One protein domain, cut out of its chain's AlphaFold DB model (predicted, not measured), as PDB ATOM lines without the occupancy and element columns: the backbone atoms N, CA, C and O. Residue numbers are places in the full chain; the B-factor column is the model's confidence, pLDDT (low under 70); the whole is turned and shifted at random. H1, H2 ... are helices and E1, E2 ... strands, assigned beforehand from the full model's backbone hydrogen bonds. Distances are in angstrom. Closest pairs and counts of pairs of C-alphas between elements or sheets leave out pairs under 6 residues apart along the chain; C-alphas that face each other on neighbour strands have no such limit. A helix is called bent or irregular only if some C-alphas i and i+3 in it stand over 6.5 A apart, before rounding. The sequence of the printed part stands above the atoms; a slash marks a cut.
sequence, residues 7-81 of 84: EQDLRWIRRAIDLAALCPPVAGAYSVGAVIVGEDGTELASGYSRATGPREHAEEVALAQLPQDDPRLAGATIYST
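This is residues 7 to 81 of the 84 residues of the protein "2,5-diamino-6-ribitylamino-pyrimidinone 5-phosphate deaminase, fungal" of Streptomyces leeuwenhoekii (UniProt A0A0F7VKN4). A small sheet of three antiparallel strands forms the core of a flat domain, with the long helix H1 slanting over one face and the short helix H2 over the other, in three layers. The short helix H3 only grazes the sheet, while the long link of residues 21 to 32 reaches away from the core at one end of the longest axis, with the turn between E1 and E2 at the other end. The printed part has 75 residues, with three named helices and three named strands in the order H1, E1, E2, H2, H3, E3; the sheet's order is E2, E1, E3, and the class is mixed, helices and strands. The whole is compact, with a radius of gyration of the C-alphas of 12.2 A, and spans 38 by 30 by 13 A.

H1, residues 7 to 20, begins at C-alpha 7 at (190.025, 190.246, 294.766) and is 19.9 A long. E1 is residues 33 to 37, 13.4 A, and E2 is residues 43 to 48, 14.4 A. H2, residues 58 to 63, and H3, residues 71 to 75, are 8.7 A and 8.2 A long. H3 is neither bent nor irregular, but only just: C-alphas 71 and 74 are 6.1 A apart. E3, residues 77 to 80, is 9.9 A long and ends at C-alpha 80 at (182.226, 176.384, 296.294).

E1 is the inner strand of the sheet. E1 and E2 form a hairpin, antiparallel at 169 degrees, with N 34 and O 47 within hydrogen-bond range at 2.8 A. E1 and E3 are antiparallel at 170 degrees, with N 37 and O 77 at 2.8 A. H1 is on the sheet at a height of 8.2 A, over E1, E3 and, only just, E2, on which 3 of its C-alphas fall. Its line stands at 32 degrees to E3 on the local plane, only just slantwise to the strands. The closest C-alphas of H1 and E1 are those of Ala 20 and Gly 33, 4.1 A apart. H2 is on the opposite face at a height of 5.8 A, over E2 and along the strands, at 24 degrees to E2 on the local plane; the closest C-alphas of H2 and E2, those of Tyr 48 and Ala 58, are 4.1 A apart. H1 and H2 are only just apart, their closest C-alphas 8.4 A from each other. E2, H2, H3 and E3 make a split strand-helix-strand unit, two strands running the same way with E1 between them, and its crossover is right-handed. Every O i to N i+4 pair is within hydrogen-bond range in H1 and H2; in H3 it is 0 of 1, with 1 of 2 O i to N i+3 pairs within range.

The two C-alphas farthest apart, those of Ala 27 and Asp 40, are 38.1 A from each other. The link from H1 to E1, 12 residues, is long. The printed part has no cut, its mean pLDDT is 96.0, and no printed residue is under 70.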
ATOM      1  N   GLU A   7     191.121 189.460 294.200       94.69
ATOM      2  CA  GLU A   7     190.025 190.246 294.766       94.69
ATOM      3  C   GLU A   7     188.673 189.784 294.215       94.69
ATOM      4  O   GLU A   7     187.691 189.717 294.957       94.69
ATOM      5  N   GLN A   8     188.635 189.410 292.939       92.69
ATOM      6  CA  GLN A   8     187.485 188.816 292.278       92.69
ATOM      7  C   GLN A   8     187.154 187.439 292.844       92.69
ATOM      8  O   GLN A   8     186.004 187.217 293.220       92.69
ATOM      9  N   ASP A   9     188.152 186.573 293.030       96.19
ATOM     10  CA  ASP A   9     187.950 185.282 293.695       96.19
ATOM     11  C   ASP A   9     187.386 185.463 295.110       96.19
ATOM     12  O   ASP A   9     186.432 184.798 295.517       96.19
ATOM     13  N   LEU A  10     187.929 186.431 295.857       97.44
ATOM     14  CA  LEU A  10     187.439 186.764 297.192       97.44
ATOM     15  C   LEU A  10     186.019 187.345 297.180       97.44
ATOM     16  O   LEU A  10     185.292 187.169 298.158       97.44
ATOM     17  N   ARG A  11     185.603 188.057 296.128       97.69
ATOM     18  CA  ARG A  11     184.209 188.508 295.975       97.69
ATOM     19  C   ARG A  11     183.278 187.320 295.749       97.69
ATOM     20  O   ARG A  11     182.262 187.223 296.436       97.69
ATOM     21  N   TRP A  12     183.638 186.406 294.855       98.00
ATOM     22  CA  TRP A  12     182.784 185.268 294.525       98.00
ATOM     23  C   TRP A  12     182.686 184.243 295.648       98.00
ATOM     24  O   TRP A  12     181.588 183.772 295.941       98.00
ATOM     25  N   ILE A  13     183.775 183.975 296.372       98.31
ATOM     26  CA  ILE A  13     183.692 183.083 297.534       98.31
ATOM     27  C   ILE A  13     182.861 183.693 298.674       98.31
ATOM     28  O   ILE A  13     182.142 182.973 299.357       98.31
ATOM     29  N   ARG A  14     182.874 185.025 298.858       98.56
ATOM     30  CA  ARG A  14     181.968 185.697 299.811       98.56
ATOM     31  C   ARG A  14     180.510 185.550 299.389       98.56
ATOM     32  O   ARG A  14     179.680 185.214 300.222       98.56
ATOM     33  N   ARG A  15     180.219 185.705 298.093       98.50
ATOM     34  CA  ARG A  15     178.882 185.454 297.543       98.50
ATOM     35  C   ARG A  15     178.424 184.010 297.796       98.50
ATOM     36  O   ARG A  15     177.275 183.802 298.175       98.50
ATOM     37  N   ALA A  16     179.317 183.032 297.642       98.69
ATOM     38  CA  ALA A  16     179.043 181.630 297.964       98.69
ATOM     39  C   ALA A  16     178.778 181.413 299.469       98.69
ATOM     40  O   ALA A  16     177.870 180.669 299.830       98.69
ATOM     41  N   ILE A  17     179.494 182.112 300.359       98.69
ATOM     42  CA  ILE A  17     179.231 182.094 301.811       98.69
ATOM     43  C   ILE A  17     177.848 182.673 302.136       98.69
ATOM     44  O   ILE A  17     177.115 182.086 302.933       98.69
ATOM     45  N   ASP A  18     177.457 183.778 301.496       98.56
ATOM     46  CA  ASP A  18     176.128 184.372 301.689       98.56
ATOM     47  C   ASP A  18     175.012 183.401 301.269       98.56
ATOM     48  O   ASP A  18     173.977 183.316 301.927       98.56
ATOM     49  N   LEU A  19     175.230 182.627 300.199       98.50
ATOM     50  CA  LEU A  19     174.315 181.563 299.771       98.50
ATOM     51  C   LEU A  19     174.275 180.406 300.774       98.50
ATOM     52  O   LEU A  19     173.195 179.931 301.116       98.50
ATOM     53  N   ALA A  20     175.429 179.987 301.302       97.88
ATOM     54  CA  ALA A  20     175.500 178.948 302.327       97.88
ATOM     55  C   ALA A  20     174.686 179.320 303.582       97.88
ATOM     56  O   ALA A  20     174.068 178.449 304.198       97.88
ATOM     57  N   ALA A  21     174.612 180.610 303.929       97.06
ATOM     58  CA  ALA A  21     173.805 181.105 305.047       97.06
ATOM     59  C   ALA A  21     172.282 180.949 304.840       97.06
ATOM     60  O   ALA A  21     171.533 181.000 305.815       97.06
ATOM     61  N   LEU A  22     171.819 180.726 303.603       96.44
ATOM     62  CA  LEU A  22     170.409 180.466 303.285       96.44
ATOM     63  C   LEU A  22     170.010 178.995 303.475       96.44
ATOM     64  O   LEU A  22     168.820 178.682 303.493       96.44
ATOM     65  N   CYS A  23     170.983 178.089 303.621       94.25
ATOM     66  CA  CYS A  23     170.715 176.667 303.775       94.25
ATOM     67  C   CYS A  23     169.852 176.396 305.016       94.25
ATOM     68  O   CYS A  23     170.249 176.762 306.128       94.25
ATOM     69  N   PRO A  24     168.753 175.631 304.886       88.69
ATOM     70  CA  PRO A  24     168.088 175.050 306.041       88.69
ATOM     71  C   PRO A  24     169.103 174.216 306.848       88.69
ATOM     72  O   PRO A  24     169.761 173.338 306.266       88.69
ATOM     73  N   PRO A  25     169.290 174.480 308.154       87.81
ATOM     74  CA  PRO A  25     170.245 173.741 308.969       87.81
ATOM     75  C   PRO A  25     169.737 172.322 309.224       87.81
ATOM     76  O   PRO A  25     168.567 172.112 309.544       87.81
ATOM     77  N   VAL A  26     170.629 171.339 309.106       90.56
ATOM     78  CA  VAL A  26     170.320 169.922 309.332       90.56
ATOM     79  C   VAL A  26     171.457 169.285 310.124       90.56
ATOM     80  O   VAL A  26     172.631 169.511 309.840       90.56
ATOM     81  N   ALA A  27     171.114 168.473 311.123       90.62
ATOM     82  CA  ALA A  27     172.107 167.704 311.862       90.62
ATOM     83  C   ALA A  27     172.793 166.688 310.932       90.62
ATOM     84  O   ALA A  27     172.123 165.890 310.281       90.62
ATOM     85  N   GLY A  28     174.127 166.706 310.892       89.06
ATOM     86  CA  GLY A  28     174.919 165.763 310.095       89.06
ATOM     87  C   GLY A  28     175.127 166.149 308.626       89.06
ATOM     88  O   GLY A  28     175.636 165.327 307.873       89.06
ATOM     89  N   ALA A  29     174.772 167.371 308.214       91.06
ATOM     90  CA  ALA A  29     175.063 167.881 306.875       91.06
ATOM     91  C   ALA A  29     175.619 169.310 306.929       91.06
ATOM     92  O   ALA A  29     175.166 170.132 307.725       91.06
ATOM     93  N   TYR A  30     176.582 169.617 306.059       93.94
ATOM     94  CA  TYR A  30     177.132 170.965 305.937       93.94
ATOM     95  C   TYR A  30     176.172 171.896 305.182       93.94
ATOM     96  O   TYR A  30     175.342 171.457 304.379       93.94
ATOM     97  N   SER A  31     176.263 173.193 305.464       96.62
ATOM     98  CA  SER A  31     175.639 174.247 304.662       96.62
ATOM     99  C   SER A  31     176.662 174.733 303.646       96.62
ATOM    100  O   SER A  31     177.676 175.306 304.038       96.62
ATOM    101  N   VAL A  32     176.416 174.460 302.365       98.06
ATOM    102  CA  VAL A  32     177.326 174.794 301.264       98.06
ATOM    103  C   VAL A  32     176.626 175.768 300.327       98.06
ATOM    104  O   VAL A  32     175.421 175.658 300.102       98.06
ATOM    105  N   GLY A  33     177.371 176.725 299.789       98.62
ATOM    106  CA  GLY A  33     176.931 177.591 298.703       98.62
ATOM    107  C   GLY A  33     177.894 177.486 297.527       98.62
ATOM    108  O   GLY A  33     179.089 177.264 297.724       98.62
ATOM    109  N   ALA A  34     177.365 177.646 296.318       98.75
ATOM    110  CA  ALA A  34     178.127 177.584 295.082       98.75
ATOM    111  C   ALA A  34     177.691 178.680 294.102       98.75
ATOM    112  O   ALA A  34     176.511 179.028 294.021       98.75
ATOM    113  N   VAL A  35     178.645 179.211 293.340       98.69
ATOM    114  CA  VAL A  35     178.415 180.212 292.288       98.69
ATOM    115  C   VAL A  35     179.198 179.812 291.046       98.69
ATOM    116  O   VAL A  35     180.393 179.542 291.138       98.69
ATOM    117  N   ILE A  36     178.540 179.810 289.891       98.44
ATOM    118  CA  ILE A  36     179.156 179.614 288.579       98.44
ATOM    119  C   ILE A  36     179.324 180.986 287.934       98.44
ATOM    120  O   ILE A  36     178.354 181.727 287.777       98.44
ATOM    121  N   VAL A  37     180.551 181.314 287.548       98.00
ATOM    122  CA  VAL A  37     180.937 182.598 286.962       98.00
ATOM    123  C   VAL A  37     181.486 182.357 285.562       98.00
ATOM    124  O   VAL A  37     182.350 181.504 285.379       98.00
ATOM    125  N   GLY A  38     180.980 183.080 284.566       96.25
ATOM    126  CA  GLY A  38     181.436 182.983 283.181       96.25
ATOM    127  C   GLY A  38     182.837 183.562 282.982       96.25
ATOM    128  O   GLY A  38     183.345 184.294 283.831       96.25
ATOM    129  N   GLU A  39     183.454 183.282 281.829       94.38
ATOM    130  CA  GLU A  39     184.777 183.841 281.484       94.38
ATOM    131  C   GLU A  39     184.768 185.385 281.459       94.38
ATOM    132  O   GLU A  39     185.790 186.027 281.666       94.38
ATOM    133  N   ASP A  40     183.612 186.012 281.238       92.25
ATOM    134  CA  ASP A  40     183.448 187.469 281.278       92.25
ATOM    135  C   ASP A  40     183.313 188.046 282.701       92.25
ATOM    136  O   ASP A  40     183.157 189.257 282.869       92.25
ATOM    137  N   GLY A  41     183.389 187.198 283.731       93.38
ATOM    138  CA  GLY A  41     183.249 187.588 285.129       93.38
ATOM    139  C   GLY A  41     181.803 187.828 285.567       93.38
ATOM    140  O   GLY A  41     181.599 188.469 286.596       93.38
ATOM    141  N   THR A  42     180.802 187.355 284.817       95.12
ATOM    142  CA  THR A  42     179.382 187.451 285.202       95.12
ATOM    143  C   THR A  42     178.904 186.207 285.956       95.12
ATOM    144  O   THR A  42     179.325 185.093 285.653       95.12
ATOM    145  N   GLU A  43     178.017 186.368 286.942       97.75
ATOM    146  CA  GLU A  43     177.345 185.229 287.588       97.75
ATOM    147  C   GLU A  43     176.382 184.576 286.582       97.75
ATOM    148  O   GLU A  43     175.449 185.219 286.101       97.75
ATOM    149  N   LEU A  44     176.621 183.304 286.256       98.38
ATOM    150  CA  LEU A  44     175.771 182.514 285.363       98.38
ATOM    151  C   LEU A  44     174.646 181.821 286.132       98.38
ATOM    152  O   LEU A  44     173.509 181.801 285.670       98.38
ATOM    153  N   ALA A  45     174.977 181.244 287.287       98.56
ATOM    154  CA  ALA A  45     174.037 180.564 288.168       98.56
ATOM    155  C   ALA A  45     174.607 180.448 289.584       98.56
ATOM    156  O   ALA A  45     175.820 180.523 289.794       98.56
ATOM    157  N   SER A  46     173.735 180.215 290.560       98.69
ATOM    158  CA  SER A  46     174.133 180.008 291.949       98.69
ATOM    159  C   SER A  46     173.218 179.031 292.670       98.69
ATOM    160  O   SER A  46     172.046 178.892 292.340       98.69
ATOM    161  N   GLY A  47     173.754 178.340 293.670       98.31
ATOM    162  CA  GLY A  47     173.035 177.329 294.431       98.31
ATOM    163  C   GLY A  47     173.475 177.292 295.885       98.31
ATOM    164  O   GLY A  47     174.537 177.794 296.254       98.31
ATOM    165  N   TYR A  48     172.640 176.697 296.726       98.25
ATOM    166  CA  TYR A  48     172.979 176.363 298.103       98.25
ATOM    167  C   TYR A  48     172.399 174.996 298.454       98.25
ATOM    168  O   TYR A  48     171.411 174.559 297.857       98.25
ATOM    169  N   SER A  49     173.026 174.296 299.400       96.81
ATOM    170  CA  SER A  49     172.584 172.966 299.804       96.81
ATOM    171  C   SER A  49     171.126 172.992 300.229       96.81
ATOM    172  O   SER A  49     170.708 173.825 301.036       96.81
ATOM    173  N   ARG A  50     170.375 171.999 299.759       95.12
ATOM    174  CA  ARG A  50     168.971 171.803 300.125       95.12
ATOM    175  C   ARG A  50     168.007 172.898 299.650       95.12
ATOM    176  O   ARG A  50     166.924 173.026 300.217       95.12
ATOM    177  N   ALA A  51     168.376 173.663 298.622       95.25
ATOM    178  CA  ALA A  51     167.505 174.682 298.036       95.25
ATOM    179  C   ALA A  51     166.236 174.095 297.394       95.25
ATOM    180  O   ALA A  51     165.161 174.678 297.537       95.25
ATOM    181  N   THR A  52     166.342 172.948 296.712       93.06
ATOM    182  CA  THR A  52     165.216 172.314 296.002       93.06
ATOM    183  C   THR A  52     164.875 170.901 296.504       93.06
ATOM    184  O   THR A  52     163.775 170.410 296.246       93.06
ATOM    185  N   GLY A  53     165.722 170.288 297.339       91.88
ATOM    186  CA  GLY A  53     165.483 168.972 297.934       91.88
ATOM    187  C   GLY A  53     166.485 168.590 299.034       91.88
ATOM    188  O   GLY A  53     167.590 169.111 299.087       91.88
ATOM    189  N   PRO A  54     166.166 167.637 299.928       88.62
ATOM    190  CA  PRO A  54     166.911 167.412 301.177       88.62
ATOM    191  C   PRO A  54     168.351 166.891 301.020       88.62
ATOM    192  O   PRO A  54     169.067 166.814 302.018       88.62
ATOM    193  N   ARG A  55     168.769 166.493 299.811       89.19
ATOM    194  CA  ARG A  55     170.079 165.876 299.535       89.19
ATOM    195  C   ARG A  55     170.904 166.600 298.480       89.19
ATOM    196  O   ARG A  55     171.982 166.129 298.158       89.19
ATOM    197  N   GLU A  56     170.398 167.690 297.927       92.38
ATOM    198  CA  GLU A  56     171.056 168.328 296.794       92.38
ATOM    199  C   GLU A  56     172.288 169.102 297.237       92.38
ATOM    200  O   GLU A  56     172.264 169.850 298.232       92.38
ATOM    201  N   HIS A  57     173.349 168.923 296.462       96.81
ATOM    202  CA  HIS A  57     174.584 169.665 296.612       96.81
ATOM    203  C   HIS A  57     174.413 171.075 296.031       96.81
ATOM    204  O   HIS A  57     173.587 171.308 295.146       96.81
ATOM    205  N   ALA A  58     175.175 172.044 296.537       98.00
ATOM    206  CA  ALA A  58     175.054 173.427 296.072       98.00
ATOM    207  C   ALA A  58     175.460 173.557 294.593       98.00
ATOM    208  O   ALA A  58     174.850 174.309 293.836       98.00
ATOM    209  N   GLU A  59     176.463 172.779 294.192       98.19
ATOM    210  CA  GLU A  59     177.003 172.661 292.844       98.19
ATOM    211  C   GLU A  59     175.959 172.105 291.870       98.19
ATOM    212  O   GLU A  59     175.780 172.651 290.783       98.19
ATOM    213  N   GLU A  60     175.223 171.066 292.279       97.31
ATOM    214  CA  GLU A  60     174.139 170.473 291.487       97.31
ATOM    215  C   GLU A  60     172.994 171.468 291.289       97.31
ATOM    216  O   GLU A  60     172.522 171.644 290.167       97.31
ATOM    217  N   VAL A  61     172.589 172.173 292.354       98.06
ATOM    218  CA  VAL A  61     171.555 173.222 292.282       98.06
ATOM    219  C   VAL A  61     171.974 174.349 291.335       98.06
ATOM    220  O   VAL A  61     171.144 174.851 290.575       98.06
ATOM    221  N   ALA A  62     173.244 174.763 291.364       98.25
ATOM    222  CA  ALA A  62     173.757 175.798 290.469       98.25
ATOM    223  C   ALA A  62     173.782 175.322 289.005       98.25
ATOM    224  O   ALA A  62     173.290 176.025 288.124       98.25
ATOM    225  N   LEU A  63     174.303 174.118 288.739       97.62
ATOM    226  CA  LEU A  63     174.383 173.557 287.385       97.62
ATOM    227  C   LEU A  63     173.002 173.278 286.780       97.62
ATOM    228  O   LEU A  63     172.801 173.536 285.597       97.62
ATOM    229  N   ALA A  64     172.036 172.812 287.577       97.50
ATOM    230  CA  ALA A  64     170.687 172.478 287.109       97.50
ATOM    231  C   ALA A  64     169.890 173.684 286.573       97.50
ATOM    232  O   ALA A  64     168.890 173.505 285.880       97.50
ATOM    233  N   GLN A  65     170.318 174.912 286.881       97.56
ATOM    234  CA  GLN A  65     169.713 176.141 286.355       97.56
ATOM    235  C   GLN A  65     170.201 176.501 284.947       97.56
ATOM    236  O   GLN A  65     169.625 177.383 284.307       97.56
ATOM    237  N   LEU A  66     171.255 175.842 284.464       98.00
ATOM    238  CA  LEU A  66     171.841 176.083 283.153       98.00
ATOM    239  C   LEU A  66     171.459 174.957 282.179       98.00
ATOM    240  O   LEU A  66     171.289 173.806 282.589       98.00
ATOM    241  N   PRO A  67     171.334 175.252 280.874       97.38
ATOM    242  CA  PRO A  67     171.256 174.209 279.860       97.38
ATOM    243  C   PRO A  67     172.466 173.269 279.956       97.38
ATOM    244  O   PRO A  67     173.594 173.728 280.117       97.38
ATOM    245  N   GLN A  68     172.244 171.962 279.793       92.50
ATOM    246  CA  GLN A  68     173.312 170.955 279.870       92.50
ATOM    247  C   GLN A  68     174.472 171.238 278.895       92.50
ATOM    248  O   GLN A  68     175.628 170.988 279.223       92.50
ATOM    249  N   ASP A  69     174.156 171.814 277.732       95.19
ATOM    250  CA  ASP A  69     175.116 172.152 276.680       95.19
ATOM    251  C   ASP A  69     175.406 173.664 276.618       95.19
ATOM    252  O   ASP A  69     175.709 174.196 275.547       95.19
ATOM    253  N   ASP A  70     175.266 174.395 277.733       97.06
ATOM    254  CA  ASP A  70     175.566 175.829 277.766       97.06
ATOM    255  C   ASP A  70     177.044 176.069 277.397       97.06
ATOM    256  O   ASP A  70     177.946 175.697 278.158       97.06
ATOM    257  N   PRO A  71     177.333 176.717 276.251       96.62
ATOM    258  CA  PRO A  71     178.700 176.857 275.757       96.62
ATOM    259  C   PRO A  71     179.577 177.716 276.676       96.62
ATOM    260  O   PRO A  71     180.803 177.656 276.580       96.62
ATOM    261  N   ARG A  72     178.978 178.506 277.579       96.38
ATOM    262  CA  ARG A  72     179.708 179.350 278.532       96.38
ATOM    263  C   ARG A  72     180.399 178.529 279.621       96.38
ATOM    264  O   ARG A  72     181.391 178.999 280.170       96.38
ATOM    265  N   LEU A  73     179.928 177.308 279.905       96.69
ATOM    266  CA  LEU A  73     180.495 176.448 280.952       96.69
ATOM    267  C   LEU A  73     181.945 176.042 280.676       96.69
ATOM    268  O   LEU A  73     182.717 175.886 281.616       96.69
ATOM    269  N   ALA A  74     182.343 175.927 279.406       95.62
ATOM    270  CA  ALA A  74     183.699 175.521 279.032       95.62
ATOM    271  C   ALA A  74     184.791 176.503 279.506       95.62
ATOM    272  O   ALA A  74     185.931 176.093 279.712       95.62
ATOM    273  N   GLY A  75     184.446 177.785 279.667       94.56
ATOM    274  CA  GLY A  75     185.333 178.829 280.194       94.56
ATOM    275  C   GLY A  75     184.927 179.341 281.578       94.56
ATOM    276  O   GLY A  75     185.499 180.320 282.055       94.56
ATOM    277  N   ALA A  76     183.918 178.731 282.203       96.69
ATOM    278  CA  ALA A  76     183.402 179.169 283.489       96.69
ATOM    279  C   ALA A  76     184.275 178.688 284.655       96.69
ATOM    280  O   ALA A  76     185.009 177.705 284.567       96.69
ATOM    281  N   THR A  77     184.153 179.378 285.784       96.81
ATOM    282  CA  THR A  77     184.730 178.999 287.076       96.81
ATOM    283  C   THR A  77     183.604 178.765 288.073       96.81
ATOM    284  O   THR A  77     182.658 179.549 288.131       96.81
ATOM    285  N   ILE A  78     183.707 177.710 288.880       97.69
ATOM    286  CA  ILE A  78     182.811 177.487 290.017       97.69
ATOM    287  C   ILE A  78     183.538 177.802 291.325       97.69
ATOM    288  O   ILE A  78     184.652 177.337 291.559       97.69
ATOM    289  N   TYR A  79     182.893 178.587 292.182       98.31
ATOM    290  CA  TYR A  79     183.325 178.848 293.552       98.31
ATOM    291  C   TYR A  79     182.409 178.068 294.488       98.31
ATOM    292  O   TYR A  79     181.208 178.328 294.493       98.31
ATOM    293  N   SER A  80     182.962 177.142 295.273       98.38
ATOM    294  CA  SER A  80     182.226 176.384 296.294       98.38
ATOM    295  C   SER A  80     182.835 176.622 297.673       98.38
ATOM    296  O   SER A  80     184.052 176.753 297.816       98.38
ATOM    297  N   THR A  81     181.990 176.712 298.703       98.31
ATOM    298  CA  THR A  81     182.443 176.899 300.092       98.31
ATOM    299  C   THR A  81     182.980 175.620 300.737       98.31
ATOM    300  O   THR A  81     183.502 175.677 301.849       98.31
TER     301      THR A  81